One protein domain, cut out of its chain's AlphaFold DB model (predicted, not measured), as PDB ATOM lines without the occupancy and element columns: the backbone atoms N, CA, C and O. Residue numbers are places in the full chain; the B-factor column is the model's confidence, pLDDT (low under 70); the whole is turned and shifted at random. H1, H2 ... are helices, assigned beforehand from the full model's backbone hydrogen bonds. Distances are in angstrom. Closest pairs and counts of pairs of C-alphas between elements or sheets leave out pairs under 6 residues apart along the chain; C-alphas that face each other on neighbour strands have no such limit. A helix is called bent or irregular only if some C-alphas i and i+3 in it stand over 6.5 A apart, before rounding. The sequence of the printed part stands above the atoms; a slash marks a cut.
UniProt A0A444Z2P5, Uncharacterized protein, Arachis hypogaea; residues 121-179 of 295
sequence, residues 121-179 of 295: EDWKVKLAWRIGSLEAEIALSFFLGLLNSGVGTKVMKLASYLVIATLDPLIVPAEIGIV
ATOM      1  N   GLU A 121     233.866 264.658 237.402       92.25
ATOM      2  CA  GLU A 121     233.802 263.398 238.131       92.25
ATOM      3  C   GLU A 121     233.385 262.233 237.212       92.25
ATOM      4  O   GLU A 121     233.932 261.135 237.355       92.25
ATOM      5  N   ASP A 122     232.546 262.462 236.190       87.62
ATOM      6  CA  ASP A 122     232.159 261.416 235.223       87.62
ATOM      7  C   ASP A 122     233.355 260.913 234.395       87.62
ATOM      8  O   ASP A 122     233.596 259.701 234.289       87.62
ATOM      9  N   TRP A 123     234.188 261.817 233.857       92.88
ATOM     10  CA  TRP A 123     235.351 261.383 233.067       92.88
ATOM     11  C   TRP A 123     236.389 260.646 233.921       92.88
ATOM     12  O   TRP A 123     237.043 259.718 233.436       92.88
ATOM     13  N   LYS A 124     236.518 261.013 235.199       91.25
ATOM     14  CA  LYS A 124     237.446 260.391 236.146       91.25
ATOM     15  C   LYS A 124     237.019 258.969 236.498       91.25
ATOM     16  O   LYS A 124     237.861 258.069 236.490       91.25
ATOM     17  N   VAL A 125     235.723 258.733 236.724       92.75
ATOM     18  CA  VAL A 125     235.173 257.379 236.918       92.75
ATOM     19  C   VAL A 125     235.380 256.536 235.657       92.75
ATOM     20  O   VAL A 125     235.845 255.395 235.733       92.75
ATOM     21  N   LYS A 126     235.128 257.114 234.478       90.56
ATOM     22  CA  LYS A 126     235.329 256.441 233.188       90.56
ATOM     23  C   LYS A 126     236.793 256.082 232.930       90.56
ATOM     24  O   LYS A 126     237.074 255.011 232.388       90.56
ATOM     25  N   LEU A 127     237.728 256.946 233.329       88.19
ATOM     26  CA  LEU A 127     239.159 256.676 233.234       88.19
ATOM     27  C   LEU A 127     239.592 255.595 234.231       88.19
ATOM     28  O   LEU A 127     240.269 254.650 233.830       88.19
ATOM     29  N   ALA A 128     239.155 255.681 235.491       93.44
ATOM     30  CA  ALA A 128     239.460 254.685 236.519       93.44
ATOM     31  C   ALA A 128     238.995 253.280 236.109       93.44
ATOM     32  O   ALA A 128     239.743 252.314 236.252       93.44
ATOM     33  N   TRP A 129     237.805 253.168 235.513       92.94
ATOM     34  CA  TRP A 129     237.298 251.902 234.985       92.94
ATOM     35  C   TRP A 129     238.165 251.341 233.849       92.94
ATOM     36  O   TRP A 129     238.476 250.151 233.830       92.94
ATOM     37  N   ARG A 130     238.595 252.193 232.906       93.25
ATOM     38  CA  ARG A 130     239.469 251.775 231.795       93.25
ATOM     39  C   ARG A 130     240.836 251.305 232.285       93.25
ATOM     40  O   ARG A 130     241.330 250.299 231.786       93.25
ATOM     41  N   ILE A 131     241.409 251.998 233.269       91.81
ATOM     42  CA  ILE A 131     242.675 251.604 233.893       91.81
ATOM     43  C   ILE A 131     242.508 250.267 234.625       91.81
ATOM     44  O   ILE A 131     243.293 249.355 234.391       91.81
ATOM     45  N   GLY A 132     241.445 250.099 235.420       94.88
ATOM     46  CA  GLY A 132     241.183 248.845 236.135       94.88
ATOM     47  C   GLY A 132     240.958 247.646 235.205       94.88
ATOM     48  O   GLY A 132     241.455 246.552 235.469       94.88
ATOM     49  N   SER A 133     240.270 247.847 234.077       93.12
ATOM     50  CA  SER A 133     240.102 246.804 233.056       93.12
ATOM     51  C   SER A 133     241.439 246.406 232.425       93.12
ATOM     52  O   SER A 133     241.704 245.220 232.237       93.12
ATOM     53  N   LEU A 134     242.300 247.387 232.135       91.00
ATOM     54  CA  LEU A 134     243.622 247.142 231.561       91.00
ATOM     55  C   LEU A 134     244.540 246.404 232.549       91.00
ATOM     56  O   LEU A 134     245.245 245.474 232.160       91.00
ATOM     57  N   GLU A 135     244.502 246.767 233.833       91.94
ATOM     58  CA  GLU A 135     245.235 246.056 234.886       91.94
ATOM     59  C   GLU A 135     244.802 244.588 234.987       91.94
ATOM     60  O   GLU A 135     245.658 243.707 235.097       91.94
ATOM     61  N   ALA A 136     243.501 244.302 234.879       92.44
ATOM     62  CA  ALA A 136     242.981 242.935 234.901       92.44
ATOM     63  C   ALA A 136     243.442 242.109 233.686       92.44
ATOM     64  O   ALA A 136     243.834 240.950 233.841       92.44
ATOM     65  N   GLU A 137     243.454 242.698 232.487       91.25
ATOM     66  CA  GLU A 137     243.944 242.036 231.269       91.25
ATOM     67  C   GLU A 137     245.455 241.763 231.318       91.25
ATOM     68  O   GLU A 137     245.908 240.677 230.934       91.25
ATOM     69  N   ILE A 138     246.243 242.711 231.836       89.94
ATOM     70  CA  ILE A 138     247.692 242.544 232.021       89.94
ATOM     71  C   ILE A 138     247.971 241.477 233.081       89.94
ATOM     72  O   ILE A 138     248.813 240.606 232.856       89.94
ATOM     73  N   ALA A 139     247.247 241.497 234.204       90.38
ATOM     74  CA  ALA A 139     247.373 240.481 235.242       90.38
ATOM     75  C   ALA A 139     247.046 239.092 234.684       90.38
ATOM     76  O   ALA A 139     247.835 238.162 234.858       90.38
ATOM     77  N   LEU A 140     245.943 238.952 233.942       90.38
ATOM     78  CA  LEU A 140     245.567 237.690 233.308       90.38
ATOM     79  C   LEU A 140     246.640 237.214 232.324       90.38
ATOM     80  O   LEU A 140     247.034 236.051 232.371       90.38
ATOM     81  N   SER A 141     247.158 238.108 231.481       85.31
ATOM     82  CA  SER A 141     248.232 237.795 230.530       85.31
ATOM     83  C   SER A 141     249.515 237.356 231.238       85.31
ATOM     84  O   SER A 141     250.186 236.421 230.800       85.31
ATOM     85  N   PHE A 142     249.839 237.988 232.368       85.06
ATOM     86  CA  PHE A 142     250.979 237.628 233.201       85.06
ATOM     87  C   PHE A 142     250.808 236.237 233.827       85.06
ATOM     88  O   PHE A 142     251.696 235.394 233.696       85.06
ATOM     89  N   PHE A 143     249.649 235.955 234.433       85.81
ATOM     90  CA  PHE A 143     249.325 234.637 234.989       85.81
ATOM     91  C   PHE A 143     249.326 233.543 233.915       85.81
ATOM     92  O   PHE A 143     249.903 232.476 234.123       85.81
ATOM     93  N   LEU A 144     248.753 233.815 232.741       84.81
ATOM     94  CA  LEU A 144     248.739 232.873 231.622       84.81
ATOM     95  C   LEU A 144     250.153 232.619 231.071       84.81
ATOM     96  O   LEU A 144     250.475 231.501 230.667       84.81
ATOM     97  N   GLY A 145     251.022 233.634 231.098       83.31
ATOM     98  CA  GLY A 145     252.438 233.508 230.759       83.31
ATOM     99  C   GLY A 145     253.229 232.662 231.763       83.31
ATOM    100  O   GLY A 145     254.095 231.893 231.351       83.31
ATOM    101  N   LEU A 146     252.908 232.743 233.061       80.56
ATOM    102  CA  LEU A 146     253.531 231.915 234.103       80.56
ATOM    103  C   LEU A 146     253.154 230.434 233.989       80.56
ATOM    104  O   LEU A 146     253.988 229.571 234.259       80.56
ATOM    105  N   LEU A 147     251.926 230.134 233.559       81.69
ATOM    106  CA  LEU A 147     251.474 228.757 233.333       81.69
ATOM    107  C   LEU A 147     252.171 228.094 232.131       81.69
ATOM    108  O   LEU A 147     252.261 226.872 232.070       81.69
ATOM    109  N   ASN A 148     252.722 228.887 231.205       77.56
ATOM    110  CA  ASN A 148     253.405 228.416 230.003       77.56
ATOM    111  C   ASN A 148     254.924 228.660 230.099       77.56
ATOM    112  O   ASN A 148     255.509 229.446 229.348       77.56
ATOM    113  N   SER A 149     255.588 227.964 231.029       62.69
ATOM    114  CA  SER A 149     256.997 228.178 231.414       62.69
ATOM    115  C   SER A 149     258.056 227.865 230.338       62.69
ATOM    116  O   SER A 149     259.247 227.891 230.639       62.69
ATOM    117  N   GLY A 150     257.664 227.555 229.098       65.25
ATOM    118  CA  GLY A 150     258.583 227.193 228.009       65.25
ATOM    119  C   GLY A 150     258.959 228.330 227.050       65.25
ATOM    120  O   GLY A 150     259.982 228.239 226.382       65.25
ATOM    121  N   VAL A 151     258.157 229.403 226.964       59.09
ATOM    122  CA  VAL A 151     258.300 230.449 225.916       59.09
ATOM    123  C   VAL A 151     258.138 231.885 226.474       59.09
ATOM    124  O   VAL A 151     258.381 232.875 225.785       59.09
ATOM    125  N   GLY A 152     257.749 232.031 227.747       54.16
ATOM    126  CA  GLY A 152     257.041 233.219 228.251       54.16
ATOM    127  C   GLY A 152     257.837 234.499 228.550       54.16
ATOM    128  O   GLY A 152     257.226 235.555 228.698       54.16
ATOM    129  N   THR A 153     259.170 234.485 228.627       56.34
ATOM    130  CA  THR A 153     259.919 235.679 229.089       56.34
ATOM    131  C   THR A 153     260.173 236.721 227.998       56.34
ATOM    132  O   THR A 153     260.305 237.907 228.302       56.34
ATOM    133  N   LYS A 154     260.193 236.321 226.718       60.28
ATOM    134  CA  LYS A 154     260.411 237.257 225.598       60.28
ATOM    135  C   LYS A 154     259.141 238.015 225.192       60.28
ATOM    136  O   LYS A 154     259.234 239.164 224.770       60.28
ATOM    137  N   VAL A 155     257.960 237.421 225.389       60.62
ATOM    138  CA  VAL A 155     256.667 238.031 225.016       60.62
ATOM    139  C   VAL A 155     256.242 239.123 226.007       60.62
ATOM    140  O   VAL A 155     255.733 240.162 225.589       60.62
ATOM    141  N   MET A 156     256.533 238.961 227.306       58.78
ATOM    142  CA  MET A 156     256.184 239.973 228.317       58.78
ATOM    143  C   MET A 156     256.923 241.305 228.130       58.78
ATOM    144  O   MET A 156     256.343 242.359 228.386       58.78
ATOM    145  N   LYS A 157     258.177 241.290 227.646       61.81
ATOM    146  CA  LYS A 157     258.922 242.533 227.374       61.81
ATOM    147  C   LYS A 157     258.248 243.353 226.270       61.81
ATOM    148  O   LYS A 157     258.035 244.542 226.464       61.81
ATOM    149  N   LEU A 158     257.845 242.725 225.163       65.06
ATOM    150  CA  LEU A 158     257.196 243.412 224.036       65.06
ATOM    151  C   LEU A 158     255.826 244.004 224.398       65.06
ATOM    152  O   LEU A 158     255.533 245.134 224.013       65.06
ATOM    153  N   ALA A 159     255.017 243.284 225.183       62.19
ATOM    154  CA  ALA A 159     253.705 243.770 225.613       62.19
ATOM    155  C   ALA A 159     253.809 245.028 226.496       62.19
ATOM    156  O   ALA A 159     253.029 245.963 226.334       62.19
ATOM    157  N   SER A 160     254.820 245.096 227.370       67.00
ATOM    158  CA  SER A 160     255.037 246.264 228.230       67.00
ATOM    159  C   SER A 160     255.439 247.520 227.446       67.00
ATOM    160  O   SER A 160     255.035 248.617 227.824       67.00
ATOM    161  N   TYR A 161     256.195 247.386 226.349       66.25
ATOM    162  CA  TYR A 161     256.554 248.525 225.490       66.25
ATOM    163  C   TYR A 161     255.366 249.028 224.655       66.25
ATOM    164  O   TYR A 161     255.241 250.231 224.431       66.25
ATOM    165  N   LEU A 162     254.462 248.132 224.240       68.00
ATOM    166  CA  LEU A 162     253.290 248.492 223.436       68.00
ATOM    167  C   LEU A 162     252.241 249.284 224.240       68.00
ATOM    168  O   LEU A 162     251.610 250.199 223.712       68.00
ATOM    169  N   VAL A 163     252.088 248.972 225.532       66.69
ATOM    170  CA  VAL A 163     251.191 249.709 226.444       66.69
ATOM    171  C   VAL A 163     251.699 251.133 226.697       66.69
ATOM    172  O   VAL A 163     250.912 252.072 226.723       66.69
ATOM    173  N   ILE A 164     253.016 251.333 226.803       66.69
ATOM    174  CA  ILE A 164     253.594 252.674 226.993       66.69
ATOM    175  C   ILE A 164     253.423 253.524 225.724       66.69
ATOM    176  O   ILE A 164     252.987 254.667 225.809       66.69
ATOM    177  N   ALA A 165     253.666 252.949 224.542       61.25
ATOM    178  CA  ALA A 165     253.523 253.656 223.266       61.25
ATOM    179  C   ALA A 165     252.070 254.054 222.930       61.25
ATOM    180  O   ALA A 165     251.843 255.000 222.181       61.25
ATOM    181  N   THR A 166     251.079 253.337 223.469       57.34
ATOM    182  CA  THR A 166     249.652 253.632 223.247       57.34
ATOM    183  C   THR A 166     249.082 254.649 224.235       57.34
ATOM    184  O   THR A 166     248.088 255.301 223.920       57.34
ATOM    185  N   LEU A 167     249.715 254.828 225.398       57.94
ATOM    186  CA  LEU A 167     249.338 255.833 226.398       57.94
ATOM    187  C   LEU A 167     249.996 257.205 226.153       57.94
ATOM    188  O   LEU A 167     249.467 258.217 226.608       57.94
ATOM    189  N   ASP A 168     251.097 257.251 225.402       51.16
ATOM    190  CA  ASP A 168     251.870 258.466 225.104       51.16
ATOM    191  C   ASP A 168     251.062 259.601 224.422       51.16
ATOM    192  O   ASP A 168     251.113 260.737 224.900       51.16
ATOM    193  N   PRO A 169     250.209 259.353 223.401       55.56
ATOM    194  CA  PRO A 169     249.433 260.431 222.774       55.56
ATOM    195  C   PRO A 169     248.276 260.966 223.639       55.56
ATOM    196  O   PRO A 169     247.622 261.929 223.245       55.56
ATOM    197  N   LEU A 170     247.991 260.354 224.796       54.50
ATOM    198  CA  LEU A 170     246.919 260.775 225.709       54.50
ATOM    199  C   LEU A 170     247.426 261.592 226.906       54.50
ATOM    200  O   LEU A 170     246.612 262.188 227.610       54.50
ATOM    201  N   ILE A 171     248.741 261.615 227.153       50.53
ATOM    202  CA  ILE A 171     249.333 262.215 228.361       50.53
ATOM    203  C   ILE A 171     250.117 263.501 228.046       50.53
ATOM    204  O   ILE A 171     250.275 264.338 228.936       50.53
ATOM    205  N   VAL A 172     250.549 263.722 226.796       41.47
ATOM    206  CA  VAL A 172     251.328 264.912 226.409       41.47
ATOM    207  C   VAL A 172     250.627 265.684 225.278       41.47
ATOM    208  O   VAL A 172     250.458 265.135 224.189       41.47
ATOM    209  N   PRO A 173     250.206 266.950 225.487       43.62
ATOM    210  CA  PRO A 173     249.716 267.799 224.402       43.62
ATOM    211  C   PRO A 173     250.844 268.094 223.398       43.62
ATOM    212  O   PRO A 173     252.013 268.178 223.764       43.62
ATOM    213  N   ALA A 174     250.466 268.237 222.127       42.22
ATOM    214  CA  ALA A 174     251.269 268.093 220.906       42.22
ATOM    215  C   ALA A 174     252.503 269.013 220.689       42.22
ATOM    216  O   ALA A 174     252.970 269.120 219.558       42.22
ATOM    217  N   GLU A 175     253.071 269.652 221.714       39.41
ATOM    218  CA  GLU A 175     254.189 270.604 221.558       39.41
ATOM    219  C   GLU A 175     255.548 270.116 222.083       39.41
ATOM    220  O   GLU A 175     256.558 270.788 221.884       39.41
ATOM    221  N   ILE A 176     255.637 268.929 222.692       44.19
ATOM    222  CA  ILE A 176     256.915 268.382 223.173       44.19
ATOM    223  C   ILE A 176     257.285 267.156 222.335       44.19
ATOM    224  O   ILE A 176     256.805 266.048 222.561       44.19
ATOM    225  N   GLY A 177     258.135 267.368 221.329       41.94
ATOM    226  CA  GLY A 177     258.618 266.315 220.438       41.94
ATOM    227  C   GLY A 177     259.541 265.323 221.151       41.94
ATOM    228  O   GLY A 177     260.659 265.667 221.528       41.94
ATOM    229  N   ILE A 178     259.112 264.065 221.272       38.19
ATOM    230  CA  ILE A 178     259.965 262.950 221.708       38.19
ATOM    231  C   ILE A 178     260.555 262.269 220.465       38.19
ATOM    232  O   ILE A 178     260.042 261.277 219.950       38.19
ATOM    233  N   VAL A 179     261.675 262.803 219.977       40.53
ATOM    234  CA  VAL A 179     262.543 262.148 218.985       40.53
ATOM    235  C   VAL A 179     263.662 261.430 219.743       40.53
ATOM    236  O   VAL A 179     264.773 261.935 219.826       40.53
TER     237      VAL A 179
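AT A GLANCE: This is residues 121 to 179 of the 295 residues of an uncharacterized protein of Arachis hypogaea (UniProt A0A444Z2P5). The model is a long helical hairpin opened into a narrow V: H1 and H2 run opposite ways, meet near the ends that their tight link joins, and spread toward their other ends. After H2 a tail turns away from the side where H1 lies, and residues 172 to 177 of it stick out. The printed part has 59 residues with two named helices, H1 then H2, and no named strand; the class is all helix. The whole is only just loose, close to extended, with a radius of gyration of the C-alphas of 15.1 A, and flat, spanning 43 by 34 by 7 A.

IN THESE COORDINATES: H1, residues 121 to 147, begins with C-alpha 121 at (233.802, 263.398, 238.131) and is 39.2 A long from first to last C-alpha. H2, residues 152 to 171, is 30.0 A long and ends with C-alpha 171 at (249.333, 262.215, 228.361). H2 is only just irregular: C-alphas 166 and 169 are 6.8 A apart.

HOW THE PARTS SIT: H1 and H2 form a helical hairpin, at a shallow tilt of 13 degrees. They touch with residues 142 to 146 of H1 and 152 to 156 of H2 alone; the closest C-alphas are those of Gly 145 and Gly 152, 5.2 A apart. Residues 121 to 133 of H1 stand free. In H1 every O i to N i+4 pair is within hydrogen-bond range; in H2 9 of 16 are.

THE WHOLE: The two C-alphas farthest apart, those of Glu 121 and Gly 150, are 45.0 A apart. The printed part has no cut. The link from H1 to H2, 4 residues, is tight. The mean pLDDT of the printed part is 71.5, and residues 149 to 179 are under 70.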